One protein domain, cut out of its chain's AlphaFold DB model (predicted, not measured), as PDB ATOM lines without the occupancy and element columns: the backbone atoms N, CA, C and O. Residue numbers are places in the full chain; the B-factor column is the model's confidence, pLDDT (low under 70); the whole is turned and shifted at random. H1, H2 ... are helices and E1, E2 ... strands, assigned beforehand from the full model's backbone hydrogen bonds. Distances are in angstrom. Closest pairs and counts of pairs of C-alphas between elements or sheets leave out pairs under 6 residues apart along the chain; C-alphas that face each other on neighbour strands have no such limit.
ATOM      1  N   TRP A  67     -57.668  25.697 -19.747       85.62
ATOM      2  CA  TRP A  67     -56.439  25.707 -20.542       85.62
ATOM      3  C   TRP A  67     -55.532  26.870 -20.140       85.62
ATOM      4  O   TRP A  67     -54.319  26.718 -20.197       85.62
ATOM      5  N   GLU A  68     -56.113  27.988 -19.699       84.56
ATOM      6  CA  GLU A  68     -55.410  29.178 -19.232       84.56
ATOM      7  C   GLU A  68     -54.540  28.837 -18.011       84.56
ATOM      8  O   GLU A  68     -53.351  29.149 -17.982       84.56
ATOM      9  N   MET A  69     -55.100  28.095 -17.045       86.94
ATOM     10  CA  MET A  69     -54.359  27.593 -15.883       86.94
ATOM     11  C   MET A  69     -53.253  26.608 -16.291       86.94
ATOM     12  O   MET A  69     -52.133  26.690 -15.787       86.94
ATOM     13  N   ALA A  70     -53.542  25.693 -17.226       91.19
ATOM     14  CA  ALA A  70     -52.542  24.747 -17.719       91.19
ATOM     15  C   ALA A  70     -51.380  25.457 -18.433       91.19
ATOM     16  O   ALA A  70     -50.225  25.101 -18.217       91.19
ATOM     17  N   ASP A  71     -51.662  26.459 -19.267       88.00
ATOM     18  CA  ASP A  71     -50.639  27.231 -19.978       88.00
ATOM     19  C   ASP A  71     -49.762  28.031 -19.007       88.00
ATOM     20  O   ASP A  71     -48.535  27.963 -19.085       88.00
ATOM     21  N   ALA A  72     -50.380  28.698 -18.029       88.56
ATOM     22  CA  ALA A  72     -49.669  29.445 -16.997       88.56
ATOM     23  C   ALA A  72     -48.738  28.546 -16.162       88.56
ATOM     24  O   ALA A  72     -47.585  28.901 -15.901       88.56
ATOM     25  N   LEU A  73     -49.204  27.353 -15.775       93.44
ATOM     26  CA  LEU A  73     -48.391  26.367 -15.057       93.44
ATOM     27  C   LEU A  73     -47.269  25.793 -15.926       93.44
ATOM     28  O   LEU A  73     -46.144  25.666 -15.445       93.44
ATOM     29  N   ASN A  74     -47.546  25.482 -17.195       94.81
ATOM     30  CA  ASN A  74     -46.531  25.018 -18.137       94.81
ATOM     31  C   ASN A  74     -45.418  26.053 -18.316       94.81
ATOM     32  O   ASN A  74     -44.251  25.687 -18.241       94.81
ATOM     33  N   ARG A  75     -45.767  27.333 -18.494       92.12
ATOM     34  CA  ARG A  75     -44.791  28.420 -18.638       92.12
ATOM     35  C   ARG A  75     -43.925  28.566 -17.388       92.12
ATOM     36  O   ARG A  75     -42.707  28.553 -17.481       92.12
ATOM     37  N   ARG A  76     -44.547  28.590 -16.203       93.00
ATOM     38  CA  ARG A  76     -43.819  28.643 -14.922       93.00
ATOM     39  C   ARG A  76     -42.878  27.455 -14.720       93.00
ATOM     40  O   ARG A  76     -41.796  27.630 -14.170       93.00
ATOM     41  N   LEU A  77     -43.291  26.252 -15.120       94.75
ATOM     42  CA  LEU A  77     -42.454  25.055 -15.021       94.75
ATOM     43  C   LEU A  77     -41.324  25.058 -16.040       94.75
ATOM     44  O   LEU A  77     -40.203  24.742 -15.663       94.75
ATOM     45  N   HIS A  78     -41.594  25.469 -17.276       94.06
ATOM     46  CA  HIS A  78     -40.572  25.689 -18.290       94.06
ATOM     47  C   HIS A  78     -39.490  26.644 -17.774       94.06
ATOM     48  O   HIS A  78     -38.318  26.278 -17.735       94.06
ATOM     49  N   ASP A  79     -39.883  27.820 -17.278       91.94
ATOM     50  CA  ASP A  79     -38.952  28.837 -16.774       91.94
ATOM     51  C   ASP A  79     -38.151  28.366 -15.546       91.94
ATOM     52  O   ASP A  79     -37.025  28.801 -15.333       91.94
ATOM     53  N   SER A  80     -38.724  27.478 -14.727       91.00
ATOM     54  CA  SER A  80     -38.109  26.985 -13.486       91.00
ATOM     55  C   SER A  80     -37.222  25.749 -13.685       91.00
ATOM     56  O   SER A  80     -36.222  25.579 -12.988       91.00
ATOM     57  N   LEU A  81     -37.597  24.854 -14.604       91.56
ATOM     58  CA  LEU A  81     -36.948  23.554 -14.797       91.56
ATOM     59  C   LEU A  81     -35.947  23.529 -15.949       91.56
ATOM     60  O   LEU A  81     -35.170  22.577 -16.047       91.56
ATOM     61  N   THR A  82     -35.959  24.538 -16.818       91.50
ATOM     62  CA  THR A  82     -35.026  24.629 -17.943       91.50
ATOM     63  C   THR A  82     -33.971  25.693 -17.684       91.50
ATOM     64  O   THR A  82     -34.170  26.638 -16.926       91.50
ATOM     65  N   THR A  83     -32.809  25.519 -18.303       90.31
ATOM     66  CA  THR A  83     -31.764  26.546 -18.347       90.31
ATOM     67  C   THR A  83     -31.841  27.261 -19.686       90.31
ATOM     68  O   THR A  83     -32.222  26.646 -20.684       90.31
ATOM     69  N   ASP A  84     -31.463  28.538 -19.721       88.81
ATOM     70  CA  ASP A  84     -31.363  29.283 -20.971       88.81
ATOM     71  C   ASP A  84     -30.475  28.562 -21.993       88.81
ATOM     72  O   ASP A  84     -29.438  27.979 -21.673       88.81
ATOM     73  N   GLY A  85     -30.912  28.597 -23.248       89.25
ATOM     74  CA  GLY A  85     -30.291  27.861 -24.337       89.25
ATOM     75  C   GLY A  85     -31.142  27.905 -25.604       89.25
ATOM     76  O   GLY A  85     -32.109  28.670 -25.664       89.25
ATOM     77  N   PRO A  86     -30.792  27.090 -26.616       91.25
ATOM     78  CA  PRO A  86     -31.559  26.978 -27.851       91.25
ATOM     79  C   PRO A  86     -33.024  26.647 -27.564       91.25
ATOM     80  O   PRO A  86     -33.321  25.735 -26.788       91.25
ATOM     81  N   THR A  87     -33.932  27.383 -28.198       94.06
ATOM     82  CA  THR A  87     -35.375  27.160 -28.091       94.06
ATOM     83  C   THR A  87     -35.951  26.719 -29.428       94.06
ATOM     84  O   THR A  87     -35.421  27.039 -30.496       94.06
ATOM     85  N   ALA A  88     -37.051  25.980 -29.361       93.50
ATOM     86  CA  ALA A  88     -37.927  25.721 -30.492       93.50
ATOM     87  C   ALA A  88     -39.351  26.158 -30.122       93.50
ATOM     88  O   ALA A  88     -39.725  26.173 -28.947       93.50
ATOM     89  N   ARG A  89     -40.139  26.554 -31.119       95.44
ATOM     90  CA  ARG A  89     -41.525  26.996 -30.962       95.44
ATOM     91  C   ARG A  89     -42.473  25.848 -31.269       95.44
ATOM     92  O   ARG A  89     -42.592  25.426 -32.419       95.44
ATOM     93  N   ALA A  90     -43.137  25.376 -30.226       93.94
ATOM     94  CA  ALA A  90     -44.218  24.413 -30.317       93.94
ATOM     95  C   ALA A  90     -45.551  25.127 -30.607       93.94
ATOM     96  O   ALA A  90     -45.617  26.358 -30.745       93.94
ATOM     97  N   ALA A  91     -46.641  24.362 -30.644       88.69
ATOM     98  CA  ALA A  91     -47.973  24.914 -30.824       88.69
ATOM     99  C   ALA A  91     -48.316  25.961 -29.762       88.69
ATOM    100  O   ALA A  91     -47.846  25.922 -28.623       88.69
ATOM    101  N   ARG A  92     -49.170  26.915 -30.153       83.31
ATOM    102  CA  ARG A  92     -49.531  28.100 -29.347       83.31
ATOM    103  C   ARG A  92     -48.348  29.029 -29.043       83.31
ATOM    104  O   ARG A  92     -48.430  29.838 -28.126       83.31
ATOM    105  N   GLY A  93     -47.255  28.923 -29.802       85.69
ATOM    106  CA  GLY A  93     -46.074  29.767 -29.626       85.69
ATOM    107  C   GLY A  93     -45.293  29.477 -28.343       85.69
ATOM    108  O   GLY A  93     -44.477  30.301 -27.933       85.69
ATOM    109  N   GLN A  94     -45.536  28.326 -27.707       89.38
ATOM    110  CA  GLN A  94     -44.812  27.919 -26.511       89.38
ATOM    111  C   GLN A  94     -43.345  27.674 -26.856       89.38
ATOM    112  O   GLN A  94     -43.029  26.951 -27.805       89.38
ATOM    113  N   GLN A  95     -42.449  28.276 -26.079       94.25
ATOM    114  CA  GLN A  95     -41.029  27.981 -26.182       94.25
ATOM    115  C   GLN A  95     -40.738  26.674 -25.456       94.25
ATOM    116  O   GLN A  95     -41.238  26.432 -24.361       94.25
ATOM    117  N   VAL A  96     -39.944  25.834 -26.103       96.12
ATOM    118  CA  VAL A  96     -39.501  24.544 -25.589       96.12
ATOM    119  C   VAL A  96     -37.980  24.539 -25.578       96.12
ATOM    120  O   VAL A  96     -37.349  25.024 -26.520       96.12
ATOM    121  N   ARG A  97     -37.403  23.994 -24.509       96.50
ATOM    122  CA  ARG A  97     -35.972  23.810 -24.269       96.50
ATOM    123  C   ARG A  97     -35.654  22.340 -24.002       96.50
ATOM    124  O   ARG A  97     -36.527  21.523 -23.709       96.50
ATOM    125  N   VAL A  98     -34.377  21.987 -24.115       95.62
ATOM    126  CA  VAL A  98     -33.903  20.656 -23.715       95.62
ATOM    127  C   VAL A  98     -34.245  20.418 -22.242       95.62
ATOM    128  O   VAL A  98     -34.084  21.306 -21.408       95.62
ATOM    129  N   GLY A  99     -34.728  19.216 -21.933       94.31
ATOM    130  CA  GLY A  99     -35.214  18.837 -20.608       94.31
ATOM    131  C   GLY A  99     -36.721  19.004 -20.425       94.31
ATOM    132  O   GLY A  99     -37.269  18.357 -19.527       94.31
ATOM    133  N   ASP A 100     -37.393  19.777 -21.289       97.00
ATOM    134  CA  ASP A 100     -38.834  19.978 -21.187       97.00
ATOM    135  C   ASP A 100     -39.633  18.691 -21.348       97.00
ATOM    136  O   ASP A 100     -39.255  17.776 -22.084       97.00
ATOM    137  N   LEU A 101     -40.794  18.662 -20.693       95.94
ATOM    138  CA  LEU A 101     -41.836  17.698 -21.000       95.94
ATOM    139  C   LEU A 101     -42.794  18.284 -22.029       95.94
ATOM    140  O   LEU A 101     -43.345  19.367 -21.833       95.94
ATOM    141  N   VAL A 102     -43.045  17.529 -23.092       96.00
ATOM    142  CA  VAL A 102     -43.998  17.867 -24.149       96.00
ATOM    143  C   VAL A 102     -45.024  16.755 -24.341       96.00
ATOM    144  O   VAL A 102     -44.807  15.604 -23.957       96.00
ATOM    145  N   ILE A 103     -46.164  17.099 -24.931       93.81
ATOM    146  CA  ILE A 103     -47.262  16.180 -25.225       93.81
ATOM    147  C   ILE A 103     -47.690  16.320 -26.686       93.81
ATOM    148  O   ILE A 103     -47.886  17.429 -27.185       93.81
ATOM    149  N   SER A 104     -47.845  15.189 -27.372       92.50
ATOM    150  CA  SER A 104     -48.433  15.143 -28.713       92.50
ATOM    151  C   SER A 104     -49.953  15.210 -28.619       92.50
ATOM    152  O   SER A 104     -50.570  14.489 -27.835       92.50
ATOM    153  N   ARG A 105     -50.574  16.060 -29.437       88.25
ATOM    154  CA  ARG A 105     -52.028  16.296 -29.462       88.25
ATOM    155  C   ARG A 105     -52.719  15.701 -30.687       88.25
ATOM    156  O   ARG A 105     -53.938  15.790 -30.804       88.25
ATOM    157  N   HIS A 106     -51.951  15.079 -31.579       88.81
ATOM    158  CA  HIS A 106     -52.442  14.458 -32.801       88.81
ATOM    159  C   HIS A 106     -51.809  13.074 -32.990       88.81
ATOM    160  O   HIS A 106     -50.672  12.847 -32.582       88.81
ATOM    161  N   ASN A 107     -52.542  12.132 -33.580       88.56
ATOM    162  CA  ASN A 107     -51.971  10.832 -33.932       88.56
ATOM    163  C   ASN A 107     -51.155  10.983 -35.215       88.56
ATOM    164  O   ASN A 107     -51.660  11.535 -36.186       88.56
ATOM    165  N   ASP A 108     -49.939  10.451 -35.250       88.31
ATOM    166  CA  ASP A 108     -49.172  10.371 -36.486       88.31
ATOM    167  C   ASP A 108     -48.494   9.006 -36.615       88.31
ATOM    168  O   ASP A 108     -47.677   8.582 -35.794       88.31
ATOM    169  N   ALA A 109     -48.897   8.309 -37.671       86.62
ATOM    170  CA  ALA A 109     -48.421   6.988 -38.033       86.62
ATOM    171  C   ALA A 109     -47.165   7.026 -38.917       86.62
ATOM    172  O   ALA A 109     -46.514   5.992 -39.079       86.62
ATOM    173  N   THR A 110     -46.856   8.184 -39.506       85.81
ATOM    174  CA  THR A 110     -45.784   8.376 -40.488       85.81
ATOM    175  C   THR A 110     -44.456   8.740 -39.832       85.81
ATOM    176  O   THR A 110     -43.405   8.303 -40.302       85.81
ATOM    177  N   THR A 111     -44.495   9.454 -38.700       84.81
ATOM    178  CA  THR A 111     -43.302   9.738 -37.903       84.81
ATOM    179  C   THR A 111     -42.651   8.446 -37.405       84.81
ATOM    180  O   THR A 111     -43.250   7.637 -36.689       84.81
ATOM    181  N   VAL A 112     -41.376   8.272 -37.755       85.31
ATOM    182  CA  VAL A 112     -40.580   7.115 -37.343       85.31
ATOM    183  C   VAL A 112     -40.228   7.234 -35.862       85.31
ATOM    184  O   VAL A 112     -39.433   8.084 -35.462       85.31
ATOM    185  N   VAL A 113     -40.769   6.322 -35.059       85.56
ATOM    186  CA  VAL A 113     -40.398   6.146 -33.653       85.56
ATOM    187  C   VAL A 113     -39.408   4.988 -33.552       85.56
ATOM    188  O   VAL A 113     -39.660   3.890 -34.049       85.56
ATOM    189  N   ARG A 114     -38.256   5.230 -32.927       84.88
ATOM    190  CA  ARG A 114     -37.196   4.234 -32.745       84.88
ATOM    191  C   ARG A 114     -37.238   3.651 -31.331       84.88
ATOM    192  O   ARG A 114     -37.358   4.419 -30.377       84.88
ATOM    193  N   PRO A 115     -37.095   2.328 -31.167       80.69
ATOM    194  CA  PRO A 115     -37.000   1.722 -29.846       80.69
ATOM    195  C   PRO A 115     -35.719   2.164 -29.121       80.69
ATOM    196  O   PRO A 115     -34.689   2.423 -29.748       80.69
ATOM    197  N   SER A 116     -35.782   2.235 -27.792       73.69
ATOM    198  CA  SER A 116     -34.605   2.383 -26.926       73.69
ATOM    199  C   SER A 116     -33.864   1.049 -26.784       73.69
ATOM    200  O   SER A 116     -34.456  -0.012 -26.967       73.69
ATOM    201  N   ALA A 117     -32.586   1.079 -26.389       67.12
ATOM    202  CA  ALA A 117     -31.807  -0.123 -26.062       67.12
ATOM    203  C   ALA A 117     -32.441  -0.968 -24.934       67.12
ATOM    204  O   ALA A 117     -32.145  -2.153 -24.815       67.12
ATOM    205  N   ALA A 118     -33.328  -0.369 -24.130       62.09
ATOM    206  CA  ALA A 118     -34.113  -1.051 -23.103       62.09
ATOM    207  C   ALA A 118     -35.344  -1.810 -23.648       62.09
ATOM    208  O   ALA A 118     -35.976  -2.561 -22.901       62.09
ATOM    209  N   HIS A 119     -35.706  -1.650 -24.929       59.06
ATOM    210  CA  HIS A 119     -36.778  -2.441 -25.532       59.06
ATOM    211  C   HIS A 119     -36.350  -3.911 -25.613       59.06
ATOM    212  O   HIS A 119     -35.333  -4.248 -26.219       59.06
ATOM    213  N   ARG A 120     -37.155  -4.819 -25.042       55.47
ATOM    214  CA  ARG A 120     -37.023  -6.248 -25.353       55.47
ATOM    215  C   ARG A 120     -37.211  -6.410 -26.862       55.47
ATOM    216  O   ARG A 120     -38.177  -5.893 -27.408       55.47
ATOM    217  N   HIS A 121     -36.278  -7.118 -27.493       48.34
ATOM    218  CA  HIS A 121     -36.034  -7.265 -28.936       48.34
ATOM    219  C   HIS A 121     -37.223  -7.628 -29.866       48.34
ATOM    220  O   HIS A 121     -36.990  -7.898 -31.040       48.34
ATOM    221  N   THR A 122     -38.478  -7.645 -29.407       47.84
ATOM    222  CA  THR A 122     -39.634  -8.136 -30.174       47.84
ATOM    223  C   THR A 122     -40.784  -7.146 -30.372       47.84
ATOM    224  O   THR A 122     -41.639  -7.437 -31.201       47.84
ATOM    225  N   ASP A 123     -40.803  -5.980 -29.718       53.62
ATOM    226  CA  ASP A 123     -41.886  -5.004 -29.910       53.62
ATOM    227  C   ASP A 123     -41.387  -3.777 -30.684       53.62
ATOM    228  O   ASP A 123     -40.483  -3.061 -30.247       53.62
ATOM    229  N   ALA A 124     -41.976  -3.525 -31.858       61.69
ATOM    230  CA  ALA A 124     -41.783  -2.262 -32.561       61.69
ATOM    231  C   ALA A 124     -42.245  -1.110 -31.657       61.69
ATOM    232  O   ALA A 124     -43.320  -1.186 -31.056       61.69
ATOM    233  N   ALA A 125     -41.455  -0.038 -31.573       68.62
ATOM    234  CA  ALA A 125     -41.860   1.140 -30.820       68.62
ATOM    235  C   ALA A 125     -43.179   1.679 -31.395       68.62
ATOM    236  O   ALA A 125     -43.294   1.934 -32.594       68.62
ATOM    237  N   GLY A 126     -44.200   1.815 -30.542       79.56
ATOM    238  CA  GLY A 126     -45.513   2.281 -30.984       79.56
ATOM    239  C   GLY A 126     -45.429   3.677 -31.607       79.56
ATOM    240  O   GLY A 126     -44.678   4.520 -31.121       79.56
ATOM    241  N   GLN A 127     -46.233   3.926 -32.643       89.19
ATOM    242  CA  GLN A 127     -46.341   5.218 -33.341       89.19
ATOM    243  C   GLN A 127     -46.656   6.390 -32.402       89.19
ATOM    244  O   GLN A 127     -47.075   6.194 -31.257       89.19
ATOM    245  N   VAL A 128     -46.489   7.618 -32.897       88.88
ATOM    246  CA  VAL A 128     -46.870   8.824 -32.161       88.88
ATOM    247  C   VAL A 128     -48.390   8.853 -31.995       88.88
ATOM    248  O   VAL A 128     -49.148   8.827 -32.964       88.88
ATOM    249  N   ARG A 129     -48.856   8.914 -30.747       90.31
ATOM    250  CA  ARG A 129     -50.284   9.018 -30.418       90.31
ATOM    251  C   ARG A 129     -50.582  10.301 -29.661       90.31
ATOM    252  O   ARG A 129     -49.753  10.787 -28.890       90.31
ATOM    253  N   ASN A 130     -51.798  10.805 -29.827       88.44
ATOM    254  CA  ASN A 130     -52.351  11.841 -28.971       88.44
ATOM    255  C   ASN A 130     -52.276  11.378 -27.505       88.44
ATOM    256  O   ASN A 130     -52.677  10.260 -27.173       88.44
ATOM    257  N   GLY A 131     -51.714  12.221 -26.646       86.25
ATOM    258  CA  GLY A 131     -51.489  11.940 -25.236       86.25
ATOM    259  C   GLY A 131     -50.133  11.311 -24.910       86.25
ATOM    260  O   GLY A 131     -49.834  11.136 -23.728       86.25
ATOM    261  N   ASN A 132     -49.288  10.973 -25.896       91.06
ATOM    262  CA  ASN A 132     -47.916  10.561 -25.586       91.06
ATOM    263  C   ASN A 132     -47.142  11.733 -24.984       91.06
ATOM    264  O   ASN A 132     -47.174  12.850 -25.500       91.06
ATOM    265  N   ARG A 133     -46.438  11.443 -23.890       93.56
ATOM    266  CA  ARG A 133     -45.593  12.394 -23.173       93.56
ATOM    267  C   ARG A 133     -44.137  12.084 -23.461       93.56
ATOM    268  O   ARG A 133     -43.726  10.923 -23.399       93.56
ATOM    269  N   TRP A 134     -43.383  13.131 -23.747       94.94
ATOM    270  CA  TRP A 134     -42.011  13.040 -24.211       94.94
ATOM    271  C   TRP A 134     -41.131  14.005 -23.433       94.94
ATOM    272  O   TRP A 134     -41.565  15.105 -23.097       94.94
ATOM    273  N   ARG A 135     -39.892  13.607 -23.169       96.00
ATOM    274  CA  ARG A 135     -38.834  14.470 -22.662       96.00
ATOM    275  C   ARG A 135     -37.970  14.925 -23.825       96.00
ATOM    276  O   ARG A 135     -37.459  14.092 -24.566       96.00
ATOM    277  N   VAL A 136     -37.796  16.229 -23.978       96.38
ATOM    278  CA  VAL A 136     -36.957  16.804 -25.033       96.38
ATOM    279  C   VAL A 136     -35.490  16.553 -24.714       96.38
ATOM    280  O   VAL A 136     -35.010  16.924 -23.642       96.38
ATOM    281  N   THR A 137     -34.768  15.943 -25.651       94.44
ATOM    282  CA  THR A 137     -33.352  15.582 -25.497       94.44
ATOM    283  C   THR A 137     -32.425  16.438 -26.352       94.44
ATOM    284  O   THR A 137     -31.262  16.604 -25.998       94.44
ATOM    285  N   ALA A 138     -32.911  16.990 -27.468       92.00
ATOM    286  CA  ALA A 138     -32.146  17.904 -28.313       92.00
ATOM    287  C   ALA A 138     -33.065  18.859 -29.083       92.00
ATOM    288  O   ALA A 138     -34.219  18.529 -29.366       92.00
ATOM    289  N   ILE A 139     -32.522  20.020 -29.445       92.44
ATOM    290  CA  ILE A 139     -33.212  21.064 -30.202       92.44
ATOM    291  C   ILE A 139     -32.358  21.487 -31.392       92.44
ATOM    292  O   ILE A 139     -31.173  21.776 -31.238       92.44
ATOM    293  N   ASP A 140     -32.995  21.572 -32.557       90.62
ATOM    294  CA  ASP A 140     -32.503  22.287 -33.729       90.62
ATOM    295  C   ASP A 140     -33.343  23.558 -33.912       90.62
ATOM    296  O   ASP A 140     -34.444  23.528 -34.469       90.62
ATOM    297  N   SER A 141     -32.824  24.684 -33.416       89.44
ATOM    298  CA  SER A 141     -33.498  25.984 -33.494       89.44
ATOM    299  C   SER A 141     -33.575  26.545 -34.913       89.44
ATOM    300  O   SER A 141     -34.456  27.355 -35.184       89.44
ATOM    301  N   ASN A 142     -32.690  26.127 -35.823       87.69
ATOM    302  CA  ASN A 142     -32.684  26.630 -37.197       87.69
ATOM    303  C   ASN A 142     -33.832  26.016 -38.002       87.69
ATOM    304  O   ASN A 142     -34.498  26.713 -38.763       87.69
ATOM    305  N   ALA A 143     -34.071  24.716 -37.816       87.00
ATOM    306  CA  ALA A 143     -35.152  23.996 -38.483       87.00
ATOM    307  C   ALA A 143     -36.450  23.939 -37.660       87.00
ATOM    308  O   ALA A 143     -37.448  23.417 -38.150       87.00
ATOM    309  N   ASN A 144     -36.450  24.434 -36.417       92.38
ATOM    310  CA  ASN A 144     -37.546  24.282 -35.459       92.38
ATOM    311  C   ASN A 144     -37.955  22.809 -35.256       92.38
ATOM    312  O   ASN A 144     -39.129  22.454 -35.339       92.38
ATOM    313  N   ARG A 145     -36.965  21.941 -35.022       91.56
ATOM    314  CA  ARG A 145     -37.154  20.499 -34.799       91.56
ATOM    315  C   ARG A 145     -36.648  20.098 -33.430       91.56
ATOM    316  O   ARG A 145     -35.713  20.700 -32.899       91.56
ATOM    317  N   ILE A 146     -37.227  19.035 -32.885       93.12
ATOM    318  CA  ILE A 146     -36.798  18.489 -31.599       93.12
ATOM    319  C   ILE A 146     -36.589  16.980 -31.685       93.12
ATOM    320  O   ILE A 146     -37.316  16.277 -32.386       93.12
ATOM    321  N   ALA A 147     -35.613  16.483 -30.929       93.38
ATOM    322  CA  ALA A 147     -35.523  15.071 -30.581       93.38
ATOM    323  C   ALA A 147     -36.084  14.872 -29.170       93.38
ATOM    324  O   ALA A 147     -35.837  15.697 -28.283       93.38
ATOM    325  N   ALA A 148     -36.836  13.794 -28.962       94.56
ATOM    326  CA  ALA A 148     -37.459  13.509 -27.678       94.56
ATOM    327  C   ALA A 148     -37.536  12.006 -27.371       94.56
ATOM    328  O   ALA A 148     -37.568  11.169 -28.274       94.56
ATOM    329  N   GLU A 149     -37.598  11.681 -26.081       93.44
ATOM    330  CA  GLU A 149     -37.745  10.328 -25.534       93.44
ATOM    331  C   GLU A 149     -39.096  10.179 -24.836       93.44
ATOM    332  O   GLU A 149     -39.497  11.029 -24.040       93.44
ATOM    333  N   ARG A 150     -39.834   9.112 -25.132       91.81
ATOM    334  CA  ARG A 150     -41.150   8.865 -24.542       91.81
ATOM    335  C   ARG A 150     -41.006   8.397 -23.099       91.81
ATOM    336  O   ARG A 150     -40.292   7.444 -22.827       91.81
ATOM    337  N   LEU A 151     -41.775   8.984 -22.183       89.69
ATOM    338  CA  LEU A 151     -41.659   8.679 -20.748       89.69
ATOM    339  C   LEU A 151     -42.039   7.239 -20.356       89.69
ATOM    340  O   LEU A 151     -41.719   6.807 -19.256       89.69
ATOM    341  N   THR A 152     -42.779   6.516 -21.199       86.19
ATOM    342  CA  THR A 152     -43.311   5.186 -20.860       86.19
ATOM    343  C   THR A 152     -42.384   4.031 -21.220       86.19
ATOM    344  O   THR A 152     -42.492   2.971 -20.613       86.19
ATOM    345  N   ASP A 153     -41.549   4.201 -22.245       86.38
ATOM    346  CA  ASP A 153     -40.747   3.130 -22.854       86.38
ATOM    347  C   ASP A 153     -39.379   3.617 -23.383       86.38
ATOM    348  O   ASP A 153     -38.641   2.844 -23.994       86.38
ATOM    349  N   ASP A 154     -39.037   4.889 -23.164       88.75
ATOM    350  CA  ASP A 154     -37.844   5.573 -23.676       88.75
ATOM    351  C   ASP A 154     -37.737   5.592 -25.212       88.75
ATOM    352  O   ASP A 154     -36.670   5.865 -25.768       88.75
ATOM    353  N   ALA A 155     -38.826   5.315 -25.938       89.12
ATOM    354  CA  ALA A 155     -38.821   5.350 -27.393       89.12
ATOM    355  C   ALA A 155     -38.463   6.751 -27.909       89.12
ATOM    356  O   ALA A 155     -38.940   7.768 -27.406       89.12
ATOM    357  N   ARG A 156     -37.623   6.803 -28.941       89.94
ATOM    358  CA  ARG A 156     -37.039   8.035 -29.473       89.94
ATOM    359  C   ARG A 156     -37.762   8.496 -30.719       89.94
ATOM    360  O   ARG A 156     -38.029   7.701 -31.618       89.94
ATOM    361  N   VAL A 157     -38.001   9.795 -30.806       90.94
ATOM    362  CA  VAL A 157     -38.622  10.436 -31.962       90.94
ATOM    363  C   VAL A 157     -37.880  11.715 -32.322       90.94
ATOM    364  O   VAL A 157     -37.305  12.374 -31.455       90.94
ATOM    365  N   VAL A 158     -37.897  12.062 -33.606       94.12
ATOM    366  CA  VAL A 158     -37.580  13.412 -34.074       94.12
ATOM    367  C   VAL A 158     -38.862  13.974 -34.656       94.12
ATOM    368  O   VAL A 158     -39.367  13.431 -35.634       94.12
ATOM    369  N   PHE A 159     -39.398  15.020 -34.034       90.94
ATOM    370  CA  PHE A 159     -40.542  15.730 -34.589       90.94
ATOM    371  C   PHE A 159     -40.048  16.700 -35.655       90.94
ATOM    372  O   PHE A 159     -39.107  17.468 -35.419       90.94
ATOM    373  N   ASP A 160     -40.665  16.636 -36.832       89.94
ATOM    374  CA  ASP A 160     -40.436  17.626 -37.871       89.94
ATOM    375  C   ASP A 160     -41.044  18.982 -37.492       89.94
ATOM    376  O   ASP A 160     -41.710  19.144 -36.467       89.94
ATOM    377  N   THR A 161     -40.735  19.970 -38.321       90.50
ATOM    378  CA  THR A 161     -41.081  21.370 -38.105       90.50
ATOM    379  C   THR A 161     -42.587  21.580 -37.984       90.50
ATOM    380  O   THR A 161     -43.028  22.284 -37.075       90.50
ATOM    381  N   ASP A 162     -43.362  20.941 -38.859       91.50
ATOM    382  CA  ASP A 162     -44.798  21.178 -38.995       91.50
ATOM    383  C   ASP A 162     -45.555  20.459 -37.876       91.50
ATOM    384  O   ASP A 162     -46.308  21.079 -37.122       91.50
ATOM    385  N   TYR A 163     -45.260  19.174 -37.656       91.81
ATOM    386  CA  TYR A 163     -45.862  18.412 -36.568       91.81
ATOM    387  C   TYR A 163     -45.535  19.037 -35.205       91.81
ATOM    388  O   TYR A 163     -46.409  19.143 -34.337       91.81
ATOM    389  N   PHE A 164     -44.291  19.477 -34.995       92.69
ATOM    390  CA  PHE A 164     -43.896  20.120 -33.745       92.69
ATOM    391  C   PHE A 164     -44.622  21.456 -33.523       92.69
ATOM    392  O   PHE A 164     -45.167  21.686 -32.439       92.69
ATOM    393  N   ALA A 165     -44.678  22.311 -34.547       92.75
ATOM    394  CA  ALA A 165     -45.308  23.625 -34.457       92.75
ATOM    395  C   ALA A 165     -46.842  23.563 -34.350       92.75
ATOM    396  O   ALA A 165     -47.443  24.469 -33.777       92.75
ATOM    397  N   GLU A 166     -47.494  22.511 -34.850       91.38
ATOM    398  CA  GLU A 166     -48.960  22.413 -34.848       91.38
ATOM    399  C   GLU A 166     -49.508  21.503 -33.739       91.38
ATOM    400  O   GLU A 166     -50.537  21.789 -33.107       91.38
ATOM    401  N   HIS A 167     -48.827  20.393 -33.461       92.62
ATOM    402  CA  HIS A 167     -49.403  19.283 -32.702       92.62
ATOM    403  C   HIS A 167     -48.697  18.981 -31.387       92.62
ATOM    404  O   HIS A 167     -49.219  18.182 -30.607       92.62
ATOM    405  N   VAL A 168     -47.588  19.647 -31.074       93.88
ATOM    406  CA  VAL A 168     -46.881  19.471 -29.801       93.88
ATOM    407  C   VAL A 168     -47.094  20.692 -28.907       93.88
ATOM    408  O   VAL A 168     -47.068  21.824 -29.374       93.88
ATOM    409  N   THR A 169     -47.338  20.475 -27.616       94.00
ATOM    410  CA  THR A 169     -47.354  21.530 -26.582       94.00
ATOM    411  C   THR A 169     -46.513  21.096 -25.390       94.00
ATOM    412  O   THR A 169     -46.220  19.908 -25.244       94.00
ATOM    413  N   LEU A 170     -46.178  22.020 -24.491       95.69
ATOM    414  CA  LEU A 170     -45.681  21.675 -23.159       95.69
ATOM    415  C   LEU A 170     -46.662  20.722 -22.454       95.69
ATOM    416  O   LEU A 170     -47.882  20.806 -22.620       95.69
ATOM    417  N   GLY A 171     -46.098  19.768 -21.718       93.94
ATOM    418  CA  GLY A 171     -46.786  18.591 -21.190       93.94
ATOM    419  C   GLY A 171     -46.617  18.390 -19.686       93.94
ATOM    420  O   GLY A 171     -46.856  17.283 -19.196       93.94
ATOM    421  N   TYR A 172     -46.194  19.425 -18.955       95.50
ATOM    422  CA  TYR A 172     -46.147  19.399 -17.493       95.50
ATOM    423  C   TYR A 172     -47.551  19.452 -16.884       95.50
ATOM    424  O   TYR A 172     -47.883  18.687 -15.976       95.50
ATOM    425  N   ALA A 173     -48.369  20.355 -17.425       95.31
ATOM    426  CA  ALA A 173     -49.765  20.549 -17.087       95.31
ATOM    427  C   ALA A 173     -50.651  20.325 -18.313       95.31
ATOM    428  O   ALA A 173     -50.377  20.817 -19.407       95.31
TER     429      ALA A 173
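What this domain is: This is residues 67 to 173 of the 308 residues of an uncharacterized protein of Mycobacterium sp. AZCC_0083 (UniProt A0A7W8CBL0). The body is one five-stranded antiparallel sheet, strongly twisted and curled like part of a barrel but left open, with the short helix H2 joining its edge strands E4 and E5. The longer helix H1 lies at the E5 and E1 end of the sheet and only grazes it, while the long loop of residues 105 to 132 reaches away to the far end of the longest axis. Of 107 printed residues, 47 are in named elements, under half; they run H1 E1 E2 E3 E4 H2 E5, with sheet order E4 E3 E2 E1 E5, class mixed. The whole is compact, with a radius of gyration of the C-alphas of 13.3 A and spans of 41 by 28 by 24 A.

How they stand to each other: Start at H1, residues 67 to 81, which only grazes the sheet with its residues 70 to 81. Its closest C-alpha to E5, residues 168 to 170, is that of Asn 74, 6.1 A from that of Leu 170. H1 and E1, residues 101 to 104, are near each other. E1, E2 at residues 133 to 140, E3 at 145 to 150 and E4 at 156 to 159 form a meander, each strand the antiparallel neighbour of the one before and each such pair a hairpin. Look for N 102 and O 134 at 2.8 A between E1 and E2, N 135 and O 149 at 2.7 A between E2 and E3, and N 157 and O 148 at 2.9 A between E3 and E4. E2 bends by 68 degrees at residue 137. H2, residues 161 to 167, is on the sheet at a height of 7.2 A, over none of its strands, but only just: 2 of its C-alphas fall on E4. The closest C-alphas of H2 and E3 are those of Thr 161 and Arg 145, 5.2 A apart. E5 is antiparallel to E1, with N 103 and O 169 at 2.8 A. In both helices every O i to N i+4 pair is within hydrogen-bond range.

Where its parts are: Find C-alpha 67 at (-56.439, 25.707, -20.542); from there H1 runs 20.4 A to C-alpha 81. E1 spans 10.5 A. E2 begins at C-alpha 133, (-45.593, 12.394, -23.173), and spans 19.5 A; E3 spans 16.0 A, E4 9.9 A and H2 10.1 A. E5 spans 7.1 A and ends at C-alpha 170, (-45.681, 21.675, -23.159).

The domain as a whole: The C-alphas farthest apart, those of Glu 68 and His 121, are 42.4 A apart. The printed part has no cut. The links H1 to E1 and E1 to E2 are long, with 19 and 28 residues. Mean pLDDT of the printed part is 88.0; residues 117 to 125 are under 70.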